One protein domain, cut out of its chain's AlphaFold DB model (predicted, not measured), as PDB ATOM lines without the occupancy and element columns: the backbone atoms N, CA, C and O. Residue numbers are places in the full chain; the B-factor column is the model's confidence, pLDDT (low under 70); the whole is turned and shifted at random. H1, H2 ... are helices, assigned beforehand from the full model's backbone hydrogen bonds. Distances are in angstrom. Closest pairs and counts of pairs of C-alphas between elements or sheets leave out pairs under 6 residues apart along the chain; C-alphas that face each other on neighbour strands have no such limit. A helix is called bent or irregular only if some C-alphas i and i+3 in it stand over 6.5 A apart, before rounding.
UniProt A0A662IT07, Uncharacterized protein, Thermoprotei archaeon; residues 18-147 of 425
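This is residues 18 to 147 of the 425 residues of an uncharacterized protein of Thermoprotei archaeon (UniProt A0A662IT07). Two long helices, H1 and H5, run side by side the same way and make a rod, and residues 139 to 147 stick out at one end. Short H2 and H3 and a long unnamed stretch, residues 69 to 86, take the chain back along this pair to H4, near where H5 begins. The printed part has 130 residues with five named helices, H1 to H5 in chain order, and no named strand: all helix. It is loose, with a radius of gyration of the C-alphas of 20.0 A, and spans 68 by 28 by 19 A.

The longest helix, H5, residues 103 to 146, touches H1, residues 18 to 52, at a shallow tilt of 26 degrees, the same way; their closest C-alphas, of Val 24 and Lys 107, are 5.8 A apart. H2, residues 54 to 60, touches H5 at residues 130 to 134 alone, the closest C-alphas being those of Ile 60 and Ala 131, 5.8 A apart. H3, residues 65 to 68, is close to but not clearly touching H5, with the C-alphas of Gly 67 and Ser 120 closest at 6.6 A. H4, residues 87 to 96, is close to but not clearly touching H1, with the C-alphas of Glu 25 and Leu 94 closest at 7.6 A. H1, H4 and H5 form an up and down bundle, each running against the one before. Every O i to N i+4 pair is within hydrogen-bond range in H1 and H4, 38 of 40 in H5 and 1 of 3 in H2, which has 1 of 4 O i to N i+3 pairs within range; H3 is too short for an i+4 pair.

H5 measures 63.7 A from C-alpha 103 to C-alpha 146 at (173.103, 9.558, -22.422), and is only just irregular, C-alphas 142 and 145 being 6.9 A apart. H1 measures 51.3 A from C-alpha 18 at (160.956, 59.799, 18.465). H4 measures 14.4 A, H2 10.8 A and H3 5.3 A.

The C-alphas of His 99 and Glu 147 are the two farthest apart, 68.9 A. The printed part has no cut, and the link from H3 to H4 is long. Mean pLDDT of the printed part is 70.4, and 51 residues are under 70, among them 63 to 91.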
ATOM      1  N   ARG A  18     161.841  60.891  18.909       72.56
ATOM      2  CA  ARG A  18     160.956  59.799  18.465       72.56
ATOM      3  C   ARG A  18     161.172  59.397  17.012       72.56
ATOM      4  O   ARG A  18     161.272  58.212  16.732       72.56
ATOM      5  N   ARG A  19     161.282  60.372  16.106       79.06
ATOM      6  CA  ARG A  19     161.558  60.101  14.686       79.06
ATOM      7  C   ARG A  19     162.907  59.418  14.496       79.06
ATOM      8  O   ARG A  19     162.991  58.450  13.759       79.06
ATOM      9  N   LEU A  20     163.943  59.888  15.193       74.62
ATOM     10  CA  LEU A  20     165.262  59.268  15.108       74.62
ATOM     11  C   LEU A  20     165.250  57.838  15.665       74.62
ATOM     12  O   LEU A  20     165.909  56.964  15.120       74.62
ATOM     13  N   LYS A  21     164.475  57.586  16.726       74.06
ATOM     14  CA  LYS A  21     164.290  56.241  17.274       74.06
ATOM     15  C   LYS A  21     163.607  55.301  16.280       74.06
ATOM     16  O   LYS A  21     164.111  54.205  16.067       74.06
ATOM     17  N   GLU A  22     162.520  55.744  15.648       81.56
ATOM     18  CA  GLU A  22     161.821  54.994  14.593       81.56
ATOM     19  C   GLU A  22     162.754  54.693  13.402       81.56
ATOM     20  O   GLU A  22     162.800  53.559  12.930       81.56
ATOM     21  N   GLU A  23     163.560  55.671  12.968       81.81
ATOM     22  CA  GLU A  23     164.564  55.480  11.908       81.81
ATOM     23  C   GLU A  23     165.621  54.431  12.288       81.81
ATOM     24  O   GLU A  23     165.954  53.563  11.480       81.81
ATOM     25  N   VAL A  24     166.149  54.472  13.518       76.38
ATOM     26  CA  VAL A  24     167.135  53.482  13.985       76.38
ATOM     27  C   VAL A  24     166.499  52.092  14.113       76.38
ATOM     28  O   VAL A  24     167.132  51.108  13.732       76.38
ATOM     29  N   GLU A  25     165.253  51.980  14.585       79.50
ATOM     30  CA  GLU A  25     164.517  50.706  14.644       79.50
ATOM     31  C   GLU A  25     164.319  50.085  13.249       79.50
ATOM     32  O   GLU A  25     164.533  48.881  13.078       79.50
ATOM     33  N   GLU A  26     163.987  50.893  12.236       85.06
ATOM     34  CA  GLU A  26     163.875  50.437  10.845       85.06
ATOM     35  C   GLU A  26     165.220  49.930  10.301       85.06
ATOM     36  O   GLU A  26     165.295  48.848   9.706       85.06
ATOM     37  N   LEU A  27     166.305  50.675  10.542       78.94
ATOM     38  CA  LEU A  27     167.655  50.288  10.124       78.94
ATOM     39  C   LEU A  27     168.121  48.992  10.804       78.94
ATOM     40  O   LEU A  27     168.745  48.145  10.167       78.94
ATOM     41  N   VAL A  28     167.771  48.783  12.075       75.31
ATOM     42  CA  VAL A  28     168.045  47.521  12.784       75.31
ATOM     43  C   VAL A  28     167.229  46.365  12.206       75.31
ATOM     44  O   VAL A  28     167.738  45.247  12.114       75.31
ATOM     45  N   GLY A  29     165.991  46.616  11.769       78.31
ATOM     46  CA  GLY A  29     165.191  45.647  11.015       78.31
ATOM     47  C   GLY A  29     165.904  45.181   9.741       78.31
ATOM     48  O   GLY A  29     166.105  43.979   9.557       78.31
ATOM     49  N   LYS A  30     166.383  46.131   8.926       81.75
ATOM     50  CA  LYS A  30     167.191  45.856   7.721       81.75
ATOM     51  C   LYS A  30     168.474  45.090   8.050       81.75
ATOM     52  O   LYS A  30     168.844  44.159   7.340       81.75
ATOM     53  N   LEU A  31     169.132  45.426   9.160       74.38
ATOM     54  CA  LEU A  31     170.373  44.774   9.583       74.38
ATOM     55  C   LEU A  31     170.148  43.302   9.948       74.38
ATOM     56  O   LEU A  31     170.964  42.449   9.604       74.38
ATOM     57  N   LYS A  32     169.017  42.981  10.589       78.06
ATOM     58  CA  LYS A  32     168.625  41.594  10.888       78.06
ATOM     59  C   LYS A  32     168.340  40.786   9.629       78.06
ATOM     60  O   LYS A  32     168.757  39.631   9.555       78.06
ATOM     61  N   GLU A  33     167.657  41.383   8.659       81.56
ATOM     62  CA  GLU A  33     167.387  40.756   7.364       81.56
ATOM     63  C   GLU A  33     168.696  40.434   6.628       81.56
ATOM     64  O   GLU A  33     168.947  39.275   6.302       81.56
ATOM     65  N   LYS A  34     169.591  41.420   6.484       77.50
ATOM     66  CA  LYS A  34     170.913  41.241   5.859       77.50
ATOM     67  C   LYS A  34     171.766  40.188   6.570       77.50
ATOM     68  O   LYS A  34     172.366  39.331   5.927       77.50
ATOM     69  N   ALA A  35     171.769  40.186   7.904       73.38
ATOM     70  CA  ALA A  35     172.454  39.157   8.682       73.38
ATOM     71  C   ALA A  35     171.852  37.753   8.468       73.38
ATOM     72  O   ALA A  35     172.583  36.762   8.466       73.38
ATOM     73  N   SER A  36     170.533  37.645   8.280       78.88
ATOM     74  CA  SER A  36     169.873  36.380   7.940       78.88
ATOM     75  C   SER A  36     170.259  35.894   6.540       78.88
ATOM     76  O   SER A  36     170.533  34.707   6.366       78.88
ATOM     77  N   ASN A  37     170.336  36.799   5.561       79.94
ATOM     78  CA  ASN A  37     170.759  36.466   4.200       79.94
ATOM     79  C   ASN A  37     172.200  35.951   4.168       79.94
ATOM     80  O   ASN A  37     172.468  34.946   3.517       79.94
ATOM     81  N   LEU A  38     173.111  36.555   4.937       78.19
ATOM     82  CA  LEU A  38     174.488  36.062   5.035       78.19
ATOM     83  C   LEU A  38     174.590  34.676   5.677       78.19
ATOM     84  O   LEU A  38     175.367  33.849   5.211       78.19
ATOM     85  N   LYS A  39     173.769  34.376   6.689       79.81
ATOM     86  CA  LYS A  39     173.695  33.013   7.245       79.81
ATOM     87  C   LYS A  39     173.202  31.999   6.215       79.81
ATOM     88  O   LYS A  39     173.690  30.874   6.174       79.81
ATOM     89  N   LEU A  40     172.231  32.385   5.385       82.25
ATOM     90  CA  LEU A  40     171.757  31.540   4.293       82.25
ATOM     91  C   LEU A  40     172.868  31.327   3.254       82.25
ATOM     92  O   LEU A  40     173.109  30.192   2.858       82.25
ATOM     93  N   CYS A  41     173.586  32.384   2.878       81.69
ATOM     94  CA  CYS A  41     174.773  32.317   2.030       81.69
ATOM     95  C   CYS A  41     175.822  31.328   2.563       81.69
ATOM     96  O   CYS A  41     176.250  30.439   1.830       81.69
ATOM     97  N   GLU A  42     176.202  31.430   3.840       78.69
ATOM     98  CA  GLU A  42     177.143  30.502   4.488       78.69
ATOM     99  C   GLU A  42     176.649  29.049   4.440       78.69
ATOM    100  O   GLU A  42     177.425  28.131   4.158       78.69
ATOM    101  N   ALA A  43     175.351  28.827   4.663       83.38
ATOM    102  CA  ALA A  43     174.752  27.500   4.571       83.38
ATOM    103  C   ALA A  43     174.789  26.944   3.136       83.38
ATOM    104  O   ALA A  43     175.072  25.761   2.946       83.38
ATOM    105  N   LEU A  44     174.543  27.781   2.122       83.81
ATOM    106  CA  LEU A  44     174.634  27.385   0.712       83.81
ATOM    107  C   LEU A  44     176.073  27.078   0.297       83.81
ATOM    108  O   LEU A  44     176.299  26.084  -0.389       83.81
ATOM    109  N   LEU A  45     177.045  27.875   0.747       79.44
ATOM    110  CA  LEU A  45     178.468  27.601   0.535       79.44
ATOM    111  C   LEU A  45     178.873  26.264   1.163       79.44
ATOM    112  O   LEU A  45     179.470  25.432   0.487       79.44
ATOM    113  N   SER A  46     178.455  26.013   2.406       80.62
ATOM    114  CA  SER A  46     178.712  24.738   3.091       80.62
ATOM    115  C   SER A  46     178.096  23.554   2.335       80.62
ATOM    116  O   SER A  46     178.704  22.494   2.210       80.62
ATOM    117  N   LYS A  47     176.895  23.738   1.773       80.94
ATOM    118  CA  LYS A  47     176.204  22.721   0.971       80.94
ATOM    119  C   LYS A  47     176.921  22.426  -0.349       80.94
ATOM    120  O   LYS A  47     176.983  21.273  -0.772       80.94
ATOM    121  N   ILE A  48     177.448  23.459  -1.002       76.19
ATOM    122  CA  ILE A  48     178.309  23.334  -2.184       76.19
ATOM    123  C   ILE A  48     179.560  22.530  -1.808       76.19
ATOM    124  O   ILE A  48     179.855  21.536  -2.463       76.19
ATOM    125  N   GLU A  49     180.247  22.882  -0.722       75.38
ATOM    126  CA  GLU A  49     181.448  22.169  -0.264       75.38
ATOM    127  C   GLU A  49     181.175  20.685   0.048       75.38
ATOM    128  O   GLU A  49     181.895  19.810  -0.439       75.38
ATOM    129  N   GLU A  50     180.104  20.378   0.787       72.31
ATOM    130  CA  GLU A  50     179.759  19.006   1.189       72.31
ATOM    131  C   GLU A  50     179.471  18.088  -0.009       72.31
ATOM    132  O   GLU A  50     179.883  16.925  -0.038       72.31
ATOM    133  N   VAL A  51     178.755  18.590  -1.017       65.62
ATOM    134  CA  VAL A  51     178.341  17.759  -2.157       65.62
ATOM    135  C   VAL A  51     179.460  17.584  -3.179       65.62
ATOM    136  O   VAL A  51     179.474  16.586  -3.910       65.62
ATOM    137  N   LEU A  52     180.377  18.541  -3.259       63.16
ATOM    138  CA  LEU A  52     181.338  18.624  -4.350       63.16
ATOM    139  C   LEU A  52     182.750  18.175  -3.967       63.16
ATOM    140  O   LEU A  52     183.492  17.772  -4.859       63.16
ATOM    141  N   GLY A  53     183.101  18.176  -2.676       62.84
ATOM    142  CA  GLY A  53     184.411  17.727  -2.203       62.84
ATOM    143  C   GLY A  53     185.585  18.469  -2.863       62.84
ATOM    144  O   GLY A  53     185.480  19.641  -3.227       62.84
ATOM    145  N   GLU A  54     186.717  17.782  -3.026       55.59
ATOM    146  CA  GLU A  54     187.946  18.341  -3.622       55.59
ATOM    147  C   GLU A  54     187.816  18.642  -5.133       55.59
ATOM    148  O   GLU A  54     188.521  19.504  -5.654       55.59
ATOM    149  N   ASP A  55     186.869  18.010  -5.836       54.28
ATOM    150  CA  ASP A  55     186.750  18.102  -7.300       54.28
ATOM    151  C   ASP A  55     186.383  19.514  -7.804       54.28
ATOM    152  O   ASP A  55     186.669  19.843  -8.955       54.28
ATOM    153  N   LEU A  56     185.768  20.373  -6.974       52.22
ATOM    154  CA  LEU A  56     185.351  21.729  -7.380       52.22
ATOM    155  C   LEU A  56     186.056  22.893  -6.698       52.22
ATOM    156  O   LEU A  56     185.953  24.012  -7.206       52.22
ATOM    157  N   THR A  57     186.844  22.656  -5.650       55.75
ATOM    158  CA  THR A  57     187.771  23.685  -5.147       55.75
ATOM    159  C   THR A  57     188.775  24.091  -6.232       55.75
ATOM    160  O   THR A  57     189.157  25.258  -6.301       55.75
ATOM    161  N   GLY A  58     189.113  23.175  -7.150       58.62
ATOM    162  CA  GLY A  58     189.896  23.472  -8.355       58.62
ATOM    163  C   GLY A  58     189.135  24.177  -9.493       58.62
ATOM    164  O   GLY A  58     189.777  24.800 -10.334       58.62
ATOM    165  N   LEU A  59     187.797  24.106  -9.538       63.66
ATOM    166  CA  LEU A  59     186.969  24.653 -10.632       63.66
ATOM    167  C   LEU A  59     186.388  26.042 -10.332       63.66
ATOM    168  O   LEU A  59     186.304  26.869 -11.236       63.66
ATOM    169  N   ILE A  60     185.958  26.288  -9.092       68.44
ATOM    170  CA  ILE A  60     185.244  27.516  -8.688       68.44
ATOM    171  C   ILE A  60     186.158  28.452  -7.869       68.44
ATOM    172  O   ILE A  60     185.943  29.662  -7.837       68.44
ATOM    173  N   GLY A  61     187.230  27.915  -7.275       68.62
ATOM    174  CA  GLY A  61     188.138  28.650  -6.393       68.62
ATOM    175  C   GLY A  61     187.629  28.731  -4.946       68.62
ATOM    176  O   GLY A  61     186.594  28.153  -4.621       68.62
ATOM    177  N   PRO A  62     188.374  29.390  -4.041       72.12
ATOM    178  CA  PRO A  62     187.971  29.525  -2.646       72.12
ATOM    179  C   PRO A  62     186.858  30.579  -2.475       72.12
ATOM    180  O   PRO A  62     186.909  31.633  -3.117       72.12
ATOM    181  N   PRO A  63     185.888  30.354  -1.571       69.44
ATOM    182  CA  PRO A  63     184.852  31.336  -1.273       69.44
ATOM    183  C   PRO A  63     185.419  32.580  -0.560       69.44
ATOM    184  O   PRO A  63     186.428  32.489   0.149       69.44
ATOM    185  N   PRO A  64     184.752  33.747  -0.662       67.62
ATOM    186  CA  PRO A  64     185.160  34.988   0.005       67.62
ATOM    187  C   PRO A  64     184.862  34.980   1.528       67.62
ATOM    188  O   PRO A  64     184.287  35.912   2.081       67.62
ATOM    189  N   LEU A  65     185.260  33.924   2.251       58.28
ATOM    190  CA  LEU A  65     184.934  33.709   3.674       58.28
ATOM    191  C   LEU A  65     185.628  34.679   4.650       58.28
ATOM    192  O   LEU A  65     185.213  34.795   5.806       58.28
ATOM    193  N   ASN A  66     186.659  35.409   4.210       54.06
ATOM    194  CA  ASN A  66     187.422  36.322   5.072       54.06
ATOM    195  C   ASN A  66     186.601  37.527   5.591       54.06
ATOM    196  O   ASN A  66     187.023  38.155   6.566       54.06
ATOM    197  N   GLY A  67     185.444  37.832   4.986       48.38
ATOM    198  CA  GLY A  67     184.519  38.892   5.423       48.38
ATOM    199  C   GLY A  67     183.317  38.412   6.254       48.38
ATOM    200  O   GLY A  67     182.848  39.145   7.120       48.38
ATOM    201  N   LEU A  68     182.861  37.171   6.056       47.41
ATOM    202  CA  LEU A  68     181.620  36.631   6.642       47.41
ATOM    203  C   LEU A  68     181.750  36.293   8.142       47.41
ATOM    204  O   LEU A  68     180.910  36.675   8.953       47.41
ATOM    205  N   SER A  69     182.880  35.703   8.546       47.41
ATOM    206  CA  SER A  69     183.151  35.320   9.947       47.41
ATOM    207  C   SER A  69     183.555  36.486  10.869       47.41
ATOM    208  O   SER A  69     183.685  36.309  12.082       47.41
ATOM    209  N   LYS A  70     183.737  37.697  10.318       45.66
ATOM    210  CA  LYS A  70     184.138  38.916  11.045       45.66
ATOM    211  C   LYS A  70     183.033  39.975  11.102       45.66
ATOM    212  O   LYS A  70     183.324  41.167  11.152       45.66
ATOM    213  N   ALA A  71     181.771  39.568  11.220       43.41
ATOM    214  CA  ALA A  71     180.658  40.474  11.530       43.41
ATOM    215  C   ALA A  71     180.697  41.060  12.971       43.41
ATOM    216  O   ALA A  71     179.668  41.409  13.548       43.41
ATOM    217  N   SER A  72     181.882  41.201  13.575       43.03
ATOM    218  CA  SER A  72     182.135  42.107  14.697       43.03
ATOM    219  C   SER A  72     182.553  43.461  14.122       43.03
ATOM    220  O   SER A  72     183.744  43.760  13.994       43.03
ATOM    221  N   ALA A  73     181.576  44.257  13.698       45.66
ATOM    222  CA  ALA A  73     181.828  45.570  13.126       45.66
ATOM    223  C   ALA A  73     182.600  46.455  14.119       45.66
ATOM    224  O   ALA A  73     182.149  46.757  15.222       45.66
ATOM    225  N   THR A  74     183.809  46.849  13.729       43.22
ATOM    226  CA  THR A  74     184.614  47.813  14.480       43.22
ATOM    227  C   THR A  74     184.271  49.193  13.933       43.22
ATOM    228  O   THR A  74     184.585  49.494  12.786       43.22
ATOM    229  N   ILE A  75     183.594  50.028  14.722       43.06
ATOM    230  CA  ILE A  75     183.288  51.411  14.336       43.06
ATOM    231  C   ILE A  75     184.389  52.306  14.891       43.06
ATOM    232  O   ILE A  75     184.547  52.428  16.102       43.06
ATOM    233  N   ILE A  76     185.142  52.939  13.995       41.03
ATOM    234  CA  ILE A  76     186.106  53.980  14.351       41.03
ATOM    235  C   ILE A  76     185.434  55.328  14.074       41.03
ATOM    236  O   ILE A  76     185.085  55.639  12.929       41.03
ATOM    237  N   SER A  77     185.210  56.102  15.136       37.09
ATOM    238  CA  SER A  77     184.962  57.542  15.052       37.09
ATOM    239  C   SER A  77     186.288  58.257  15.325       37.09
ATOM    240  O   SER A  77     186.966  57.882  16.280       37.09
ATOM    241  N   PRO A  78     186.684  59.267  14.533       39.81
ATOM    242  CA  PRO A  78     187.945  59.978  14.744       39.81
ATOM    243  C   PRO A  78     187.984  60.817  16.036       39.81
ATOM    244  O   PRO A  78     189.057  61.281  16.411       39.81
ATOM    245  N   GLU A  79     186.855  61.003  16.727       44.78
ATOM    246  CA  GLU A  79     186.745  61.952  17.846       44.78
ATOM    247  C   GLU A  79     186.592  61.310  19.235       44.78
ATOM    248  O   GLU A  79     186.753  62.010  20.228       44.78
ATOM    249  N   ASP A  80     186.360  59.998  19.345       45.38
ATOM    250  CA  ASP A  80     186.235  59.318  20.640       45.38
ATOM    251  C   ASP A  80     186.903  57.941  20.613       45.38
ATOM    252  O   ASP A  80     186.795  57.197  19.638       45.38
ATOM    253  N   LYS A  81     187.609  57.617  21.702       47.50
ATOM    254  CA  LYS A  81     188.354  56.366  21.914       47.50
ATOM    255  C   LYS A  81     187.555  55.140  21.453       47.50
ATOM    256  O   LYS A  81     186.375  55.032  21.759       47.50
ATOM    257  N   GLU A  82     188.238  54.216  20.775       45.59
ATOM    258  CA  GLU A  82     187.744  52.950  20.209       45.59
ATOM    259  C   GLU A  82     186.640  52.259  21.039       45.59
ATOM    260  O   GLU A  82     186.912  51.423  21.899       45.59
ATOM    261  N   THR A  83     185.369  52.549  20.759       50.91
ATOM    262  CA  THR A  83     184.243  51.770  21.293       50.91
ATOM    263  C   THR A  83     183.709  50.841  20.216       50.91
ATOM    264  O   THR A  83     183.025  51.266  19.286       50.91
ATOM    265  N   LYS A  84     184.023  49.548  20.351       56.34
ATOM    266  CA  LYS A  84     183.388  48.471  19.583       56.34
ATOM    267  C   LYS A  84     181.943  48.326  20.055       56.34
ATOM    268  O   LYS A  84     181.717  47.923  21.189       56.34
ATOM    269  N   LEU A  85     180.990  48.656  19.191       59.69
ATOM    270  CA  LEU A  85     179.569  48.394  19.407       59.69
ATOM    271  C   LEU A  85     179.208  47.092  18.697       59.69
ATOM    272  O   LEU A  85     179.298  47.011  17.473       59.69
ATOM    273  N   SER A  86     178.822  46.068  19.455       61.81
ATOM    274  CA  SER A  86     178.278  44.838  18.882       61.81
ATOM    275  C   SER A  86     176.796  45.016  18.505       61.81
ATOM    276  O   SER A  86     176.121  45.900  19.041       61.81
ATOM    277  N   PRO A  87     176.233  44.148  17.642       64.25
ATOM    278  CA  PRO A  87     174.791  44.131  17.376       64.25
ATOM    279  C   PRO A  87     173.931  44.003  18.649       64.25
ATOM    280  O   PRO A  87     172.837  44.559  18.713       64.25
ATOM    281  N   ALA A  88     174.436  43.319  19.683       67.19
ATOM    282  CA  ALA A  88     173.758  43.181  20.972       67.19
ATOM    283  C   ALA A  88     173.762  44.488  21.787       67.19
ATOM    284  O   ALA A  88     172.777  44.791  22.462       67.19
ATOM    285  N   ASP A  89     174.832  45.281  21.691       69.06
ATOM    286  CA  ASP A  89     174.926  46.586  22.355       69.06
ATOM    287  C   ASP A  89     173.963  47.598  21.720       69.06
ATOM    288  O   ASP A  89     173.306  48.361  22.425       69.06
ATOM    289  N   ILE A  90     173.797  47.541  20.395       68.25
ATOM    290  CA  ILE A  90     172.835  48.370  19.654       68.25
ATOM    291  C   ILE A  90     171.394  48.040  20.071       68.25
ATOM    292  O   ILE A  90     170.608  48.943  20.354       68.25
ATOM    293  N   GLU A  91     171.040  46.753  20.171       67.12
ATOM    294  CA  GLU A  91     169.714  46.338  20.655       67.12
ATOM    295  C   GLU A  91     169.453  46.741  22.109       67.12
ATOM    296  O   GLU A  91     168.313  47.049  22.474       67.12
ATOM    297  N   LYS A  92     170.490  46.709  22.949       71.88
ATOM    298  CA  LYS A  92     170.396  47.109  24.349       71.88
ATOM    299  C   LYS A  92     170.134  48.611  24.473       71.88
ATOM    300  O   LYS A  92     169.191  48.996  25.158       71.88
ATOM    301  N   GLU A  93     170.870  49.444  23.739       69.62
ATOM    302  CA  GLU A  93     170.660  50.899  23.721       69.62
ATOM    303  C   GLU A  93     169.285  51.303  23.172       69.62
ATOM    304  O   GLU A  93     168.663  52.234  23.684       69.62
ATOM    305  N   LEU A  94     168.763  50.576  22.179       68.94
ATOM    306  CA  LEU A  94     167.408  50.783  21.653       68.94
ATOM    307  C   LEU A  94     166.317  50.525  22.702       68.94
ATOM    308  O   LEU A  94     165.337  51.272  22.786       68.94
ATOM    309  N   LYS A  95     166.499  49.486  23.526       70.94
ATOM    310  CA  LYS A  95     165.579  49.140  24.623       70.94
ATOM    311  C   LYS A  95     165.705  50.098  25.805       70.94
ATOM    312  O   LYS A  95     164.696  50.421  26.429       70.94
ATOM    313  N   GLU A  96     166.922  50.543  26.104       74.62
ATOM    314  CA  GLU A  96     167.238  51.396  27.256       74.62
ATOM    315  C   GLU A  96     167.066  52.898  26.965       74.62
ATOM    316  O   GLU A  96     167.058  53.704  27.890       74.62
ATOM    317  N   GLY A  97     166.831  53.284  25.705       64.50
ATOM    318  CA  GLY A  97     166.541  54.668  25.325       64.50
ATOM    319  C   GLY A  97     167.791  55.537  25.227       64.50
ATOM    320  O   GLY A  97     167.796  56.648  25.755       64.50
ATOM    321  N   PHE A  98     168.830  55.035  24.550       68.62
ATOM    322  CA  PHE A  98     170.029  55.802  24.180       68.62
ATOM    323  C   PHE A  98     170.790  56.377  25.385       68.62
ATOM    324  O   PHE A  98     171.211  57.534  25.390       68.62
ATOM    325  N   HIS A  99     170.912  55.585  26.451       62.12
ATOM    326  CA  HIS A  99     171.510  56.021  27.713       62.12
ATOM    327  C   HIS A  99     173.030  56.184  27.641       62.12
ATOM    328  O   HIS A  99     173.556  57.087  28.294       62.12
ATOM    329  N   ASN A 100     173.730  55.358  26.855       64.38
ATOM    330  CA  ASN A 100     175.194  55.422  26.755       64.38
ATOM    331  C   ASN A 100     175.687  55.950  25.400       64.38
ATOM    332  O   ASN A 100     176.819  56.425  25.312       64.38
ATOM    333  N   PHE A 101     174.853  55.918  24.356       68.75
ATOM    334  CA  PHE A 101     175.200  56.413  23.020       68.75
ATOM    335  C   PHE A 101     174.097  57.308  22.462       68.75
ATOM    336  O   PHE A 101     172.922  56.970  22.548       68.75
ATOM    337  N   SER A 102     174.466  58.433  21.837       70.88
ATOM    338  CA  SER A 102     173.479  59.283  21.166       70.88
ATOM    339  C   SER A 102     172.850  58.557  19.976       70.88
ATOM    340  O   SER A 102     173.505  57.774  19.281       70.88
ATOM    341  N   ALA A 103     171.581  58.856  19.707       67.69
ATOM    342  CA  ALA A 103     170.840  58.223  18.624       67.69
ATOM    343  C   ALA A 103     171.484  58.477  17.238       67.69
ATOM    344  O   ALA A 103     171.535  57.565  16.417       67.69
ATOM    345  N   ASP A 104     172.097  59.649  17.012       70.69
ATOM    346  CA  ASP A 104     172.872  59.941  15.791       70.69
ATOM    347  C   ASP A 104     174.115  59.040  15.647       70.69
ATOM    348  O   ASP A 104     174.431  58.574  14.553       70.69
ATOM    349  N   ARG A 105     174.817  58.746  16.752       71.69
ATOM    350  CA  ARG A 105     175.990  57.854  16.736       71.69
ATOM    351  C   ARG A 105     175.600  56.411  16.445       71.69
ATOM    352  O   ARG A 105     176.303  55.734  15.697       71.69
ATOM    353  N   LEU A 106     174.480  55.953  17.003       71.06
ATOM    354  CA  LEU A 106     173.934  54.625  16.719       71.06
ATOM    355  C   LEU A 106     173.430  54.509  15.281       71.06
ATOM    356  O   LEU A 106     173.642  53.475  14.654       71.06
ATOM    357  N   LYS A 107     172.840  55.570  14.728       76.12
ATOM    358  CA  LYS A 107     172.443  55.604  13.320       76.12
ATOM    359  C   LYS A 107     173.643  55.405  12.389       76.12
ATOM    360  O   LYS A 107     173.644  54.461  11.607       76.12
ATOM    361  N   VAL A 108     174.705  56.202  12.554       76.38
ATOM    362  CA  VAL A 108     175.946  56.075  11.759       76.38
ATOM    363  C   VAL A 108     176.592  54.695  11.931       76.38
ATOM    364  O   VAL A 108     177.142  54.131  10.986       76.38
ATOM    365  N   ALA A 109     176.540  54.140  13.143       70.38
ATOM    366  CA  ALA A 109     177.019  52.794  13.436       70.38
ATOM    367  C   ALA A 109     176.260  51.724  12.637       70.38
ATOM    368  O   ALA A 109     176.890  50.896  11.982       70.38
ATOM    369  N   VAL A 110     174.924  51.754  12.671       72.12
ATOM    370  CA  VAL A 110     174.071  50.789  11.964       72.12
ATOM    371  C   VAL A 110     174.203  50.937  10.448       72.12
ATOM    372  O   VAL A 110     174.312  49.924   9.767       72.12
ATOM    373  N   GLU A 111     174.269  52.162   9.920       78.38
ATOM    374  CA  GLU A 111     174.484  52.421   8.486       78.38
ATOM    375  C   GLU A 111     175.810  51.819   7.996       78.38
ATOM    376  O   GLU A 111     175.818  51.045   7.044       78.38
ATOM    377  N   LYS A 112     176.921  52.040   8.715       73.62
ATOM    378  CA  LYS A 112     178.216  51.420   8.368       73.62
ATOM    379  C   LYS A 112     178.182  49.889   8.411       73.62
ATOM    380  O   LYS A 112     178.874  49.238   7.629       73.62
ATOM    381  N   MET A 113     177.428  49.301   9.343       72.31
ATOM    382  CA  MET A 113     177.250  47.845   9.394       72.31
ATOM    383  C   MET A 113     176.415  47.341   8.219       72.31
ATOM    384  O   MET A 113     176.764  46.321   7.635       72.31
ATOM    385  N   LEU A 114     175.342  48.047   7.866       74.69
ATOM    386  CA  LEU A 114     174.509  47.724   6.711       74.69
ATOM    387  C   LEU A 114     175.322  47.743   5.417       74.69
ATOM    388  O   LEU A 114     175.280  46.753   4.693       74.69
ATOM    389  N   ASP A 115     176.124  48.788   5.189       74.69
ATOM    390  CA  ASP A 115     176.988  48.904   4.007       74.69
ATOM    391  C   ASP A 115     177.948  47.709   3.890       74.69
ATOM    392  O   ASP A 115     178.112  47.118   2.821       74.69
ATOM    393  N   PHE A 116     178.566  47.305   5.007       75.00
ATOM    394  CA  PHE A 116     179.467  46.151   5.043       75.00
ATOM    395  C   PHE A 116     178.743  44.829   4.754       75.00
ATOM    396  O   PHE A 116     179.240  44.001   3.982       75.00
ATOM    397  N   LEU A 117     177.579  44.611   5.377       73.94
ATOM    398  CA  LEU A 117     176.791  43.392   5.186       73.94
ATOM    399  C   LEU A 117     176.251  43.303   3.753       73.94
ATOM    400  O   LEU A 117     176.271  42.226   3.170       73.94
ATOM    401  N   GLU A 118     175.821  44.421   3.170       79.12
ATOM    402  CA  GLU A 118     175.340  44.489   1.791       79.12
ATOM    403  C   GLU A 118     176.454  44.207   0.779       79.12
ATOM    404  O   GLU A 118     176.251  43.458  -0.178       79.12
ATOM    405  N   LEU A 119     177.654  44.745   1.003       77.94
ATOM    406  CA  LEU A 119     178.807  44.467   0.149       77.94
ATOM    407  C   LEU A 119     179.204  42.982   0.221       77.94
ATOM    408  O   LEU A 119     179.396  42.347  -0.816       77.94
ATOM    409  N   SER A 120     179.211  42.409   1.428       78.12
ATOM    410  CA  SER A 120     179.493  40.984   1.656       78.12
ATOM    411  C   SER A 120     178.433  40.064   1.033       78.12
ATOM    412  O   SER A 120     178.765  39.041   0.434       78.12
ATOM    413  N   GLU A 121     177.150  40.423   1.139       80.50
ATOM    414  CA  GLU A 121     176.046  39.685   0.517       80.50
ATOM    415  C   GLU A 121     176.160  39.698  -1.004       80.50
ATOM    416  O   GLU A 121     176.052  38.648  -1.630       80.50
ATOM    417  N   ASN A 122     176.449  40.858  -1.597       82.75
ATOM    418  CA  ASN A 122     176.618  40.992  -3.041       82.75
ATOM    419  C   ASN A 122     177.807  40.181  -3.575       82.75
ATOM    420  O   ASN A 122     177.706  39.568  -4.638       82.75
ATOM    421  N   GLU A 123     178.936  40.166  -2.863       81.69
ATOM    422  CA  GLU A 123     180.084  39.322  -3.219       81.69
ATOM    423  C   GLU A 123     179.738  37.833  -3.127       81.69
ATOM    424  O   GLU A 123     180.063  37.064  -4.034       81.69
ATOM    425  N   CYS A 124     179.026  37.431  -2.074       81.88
ATOM    426  CA  CYS A 124     178.617  36.046  -1.901       81.88
ATOM    427  C   CYS A 124     177.594  35.600  -2.954       81.88
ATOM    428  O   CYS A 124     177.744  34.522  -3.525       81.88
ATOM    429  N   LEU A 125     176.606  36.438  -3.276       83.94
ATOM    430  CA  LEU A 125     175.627  36.182  -4.337       83.94
ATOM    431  C   LEU A 125     176.309  35.950  -5.686       83.94
ATOM    432  O   LEU A 125     176.032  34.948  -6.340       83.94
ATOM    433  N   LYS A 126     177.252  36.821  -6.070       85.12
ATOM    434  CA  LYS A 126     178.028  36.665  -7.313       85.12
ATOM    435  C   LYS A 126     178.821  35.364  -7.334       85.12
ATOM    436  O   LYS A 126     178.881  34.695  -8.364       85.12
ATOM    437  N   TYR A 127     179.434  35.010  -6.206       84.25
ATOM    438  CA  TYR A 127     180.168  33.757  -6.086       84.25
ATOM    439  C   TYR A 127     179.238  32.546  -6.224       84.25
ATOM    440  O   TYR A 127     179.523  31.647  -7.008       84.25
ATOM    441  N   LEU A 128     178.113  32.527  -5.501       84.88
ATOM    442  CA  LEU A 128     177.136  31.438  -5.550       84.88
ATOM    443  C   LEU A 128     176.517  31.284  -6.943       84.88
ATOM    444  O   LEU A 128     176.324  30.161  -7.404       84.88
ATOM    445  N   GLU A 129     176.238  32.392  -7.627       86.25
ATOM    446  CA  GLU A 129     175.766  32.396  -9.012       86.25
ATOM    447  C   GLU A 129     176.792  31.729  -9.938       86.25
ATOM    448  O   GLU A 129     176.479  30.724 -10.575       86.25
ATOM    449  N   ALA A 130     178.038  32.218  -9.942       85.25
ATOM    450  CA  ALA A 130     179.107  31.670 -10.776       85.25
ATOM    451  C   ALA A 130     179.382  30.188 -10.471       85.25
ATOM    452  O   ALA A 130     179.537  29.372 -11.383       85.25
ATOM    453  N   ALA A 131     179.390  29.822  -9.187       83.94
ATOM    454  CA  ALA A 131     179.523  28.447  -8.728       83.94
ATOM    455  C   ALA A 131     178.411  27.552  -9.292       83.94
ATOM    456  O   ALA A 131     178.681  26.473  -9.824       83.94
ATOM    457  N   THR A 132     177.158  28.006  -9.208       85.62
ATOM    458  CA  THR A 132     175.997  27.250  -9.690       85.62
ATOM    459  C   THR A 132     176.012  27.117 -11.214       85.62
ATOM    460  O   THR A 132     175.745  26.031 -11.728       85.62
ATOM    461  N   ASP A 133     176.408  28.161 -11.943       86.00
ATOM    462  CA  ASP A 133     176.555  28.123 -13.403       86.00
ATOM    463  C   ASP A 133     177.623  27.120 -13.869       86.00
ATOM    464  O   ASP A 133     177.385  26.330 -14.788       86.00
ATOM    465  N   ILE A 134     178.784  27.094 -13.207       85.44
ATOM    466  CA  ILE A 134     179.847  26.118 -13.490       85.44
ATOM    467  C   ILE A 134     179.340  24.692 -13.238       85.44
ATOM    468  O   ILE A 134     179.557  23.790 -14.053       85.44
ATOM    469  N   LEU A 135     178.621  24.484 -12.134       83.69
ATOM    470  CA  LEU A 135     178.035  23.188 -11.794       83.69
ATOM    471  C   LEU A 135     176.990  22.726 -12.804       83.69
ATOM    472  O   LEU A 135     176.958  21.537 -13.134       83.69
ATOM    473  N   LEU A 136     176.156  23.638 -13.303       86.25
ATOM    474  CA  LEU A 136     175.191  23.359 -14.362       86.25
ATOM    475  C   LEU A 136     175.896  22.890 -15.630       86.25
ATOM    476  O   LEU A 136     175.596  21.805 -16.124       86.25
ATOM    477  N   ALA A 137     176.873  23.660 -16.113       85.69
ATOM    478  CA  ALA A 137     177.614  23.336 -17.331       85.69
ATOM    479  C   ALA A 137     178.356  21.992 -17.223       85.69
ATOM    480  O   ALA A 137     178.339  21.176 -18.152       85.69
ATOM    481  N   ASN A 138     178.969  21.725 -16.066       84.25
ATOM    482  CA  ASN A 138     179.611  20.443 -15.805       84.25
ATOM    483  C   ASN A 138     178.586  19.298 -15.778       84.25
ATOM    484  O   ASN A 138     178.788  18.283 -16.436       84.25
ATOM    485  N   THR A 139     177.464  19.465 -15.076       84.50
ATOM    486  CA  THR A 139     176.422  18.430 -14.966       84.50
ATOM    487  C   THR A 139     175.783  18.117 -16.319       84.50
ATOM    488  O   THR A 139     175.564  16.952 -16.635       84.50
ATOM    489  N   GLU A 140     175.552  19.130 -17.152       83.94
ATOM    490  CA  GLU A 140     175.083  18.963 -18.529       83.94
ATOM    491  C   GLU A 140     176.086  18.161 -19.372       83.94
ATOM    492  O   GLU A 140     175.711  17.228 -20.078       83.94
ATOM    493  N   THR A 141     177.383  18.452 -19.233       81.94
ATOM    494  CA  THR A 141     178.448  17.711 -19.926       81.94
ATOM    495  C   THR A 141     178.481  16.236 -19.517       81.94
ATOM    496  O   THR A 141     178.578  15.372 -20.388       81.94
ATOM    497  N   LEU A 142     178.299  15.936 -18.226       78.56
ATOM    498  CA  LEU A 142     178.204  14.561 -17.721       78.56
ATOM    499  C   LEU A 142     176.976  13.810 -18.266       78.56
ATOM    500  O   LEU A 142     176.988  12.580 -18.318       78.56
ATOM    501  N   LEU A 143     175.918  14.528 -18.661       80.31
ATOM    502  CA  LEU A 143     174.687  13.947 -19.200       80.31
ATOM    503  C   LEU A 143     174.722  13.715 -20.717       80.31
ATOM    504  O   LEU A 143     174.047  12.796 -21.179       80.31
ATOM    505  N   LYS A 144     175.520  14.477 -21.483       75.19
ATOM    506  CA  LYS A 144     175.648  14.343 -22.954       75.19
ATOM    507  C   LYS A 144     175.814  12.898 -23.452       75.19
ATOM    508  O   LYS A 144     175.123  12.525 -24.394       75.19
ATOM    509  N   PRO A 145     176.653  12.047 -22.830       68.50
ATOM    510  CA  PRO A 145     176.719  10.613 -23.119       68.50
ATOM    511  C   PRO A 145     175.410   9.830 -23.238       68.50
ATOM    512  O   PRO A 145     175.394   8.758 -23.836       68.50
ATOM    513  N   PHE A 146     174.345  10.300 -22.596       69.62
ATOM    514  CA  PHE A 146     173.103   9.558 -22.422       69.62
ATOM    515  C   PHE A 146     171.935  10.129 -23.226       69.62
ATOM    516  O   PHE A 146     170.780   9.755 -22.990       69.62
ATOM    517  N   GLU A 147     172.234  11.039 -24.151       68.75
ATOM    518  CA  GLU A 147     171.252  11.660 -25.026       68.75
ATOM    519  C   GLU A 147     170.404  10.598 -25.750       68.75
ATOM    520  O   GLU A 147     170.909   9.590 -26.248       68.75
TER     521      GLU A 147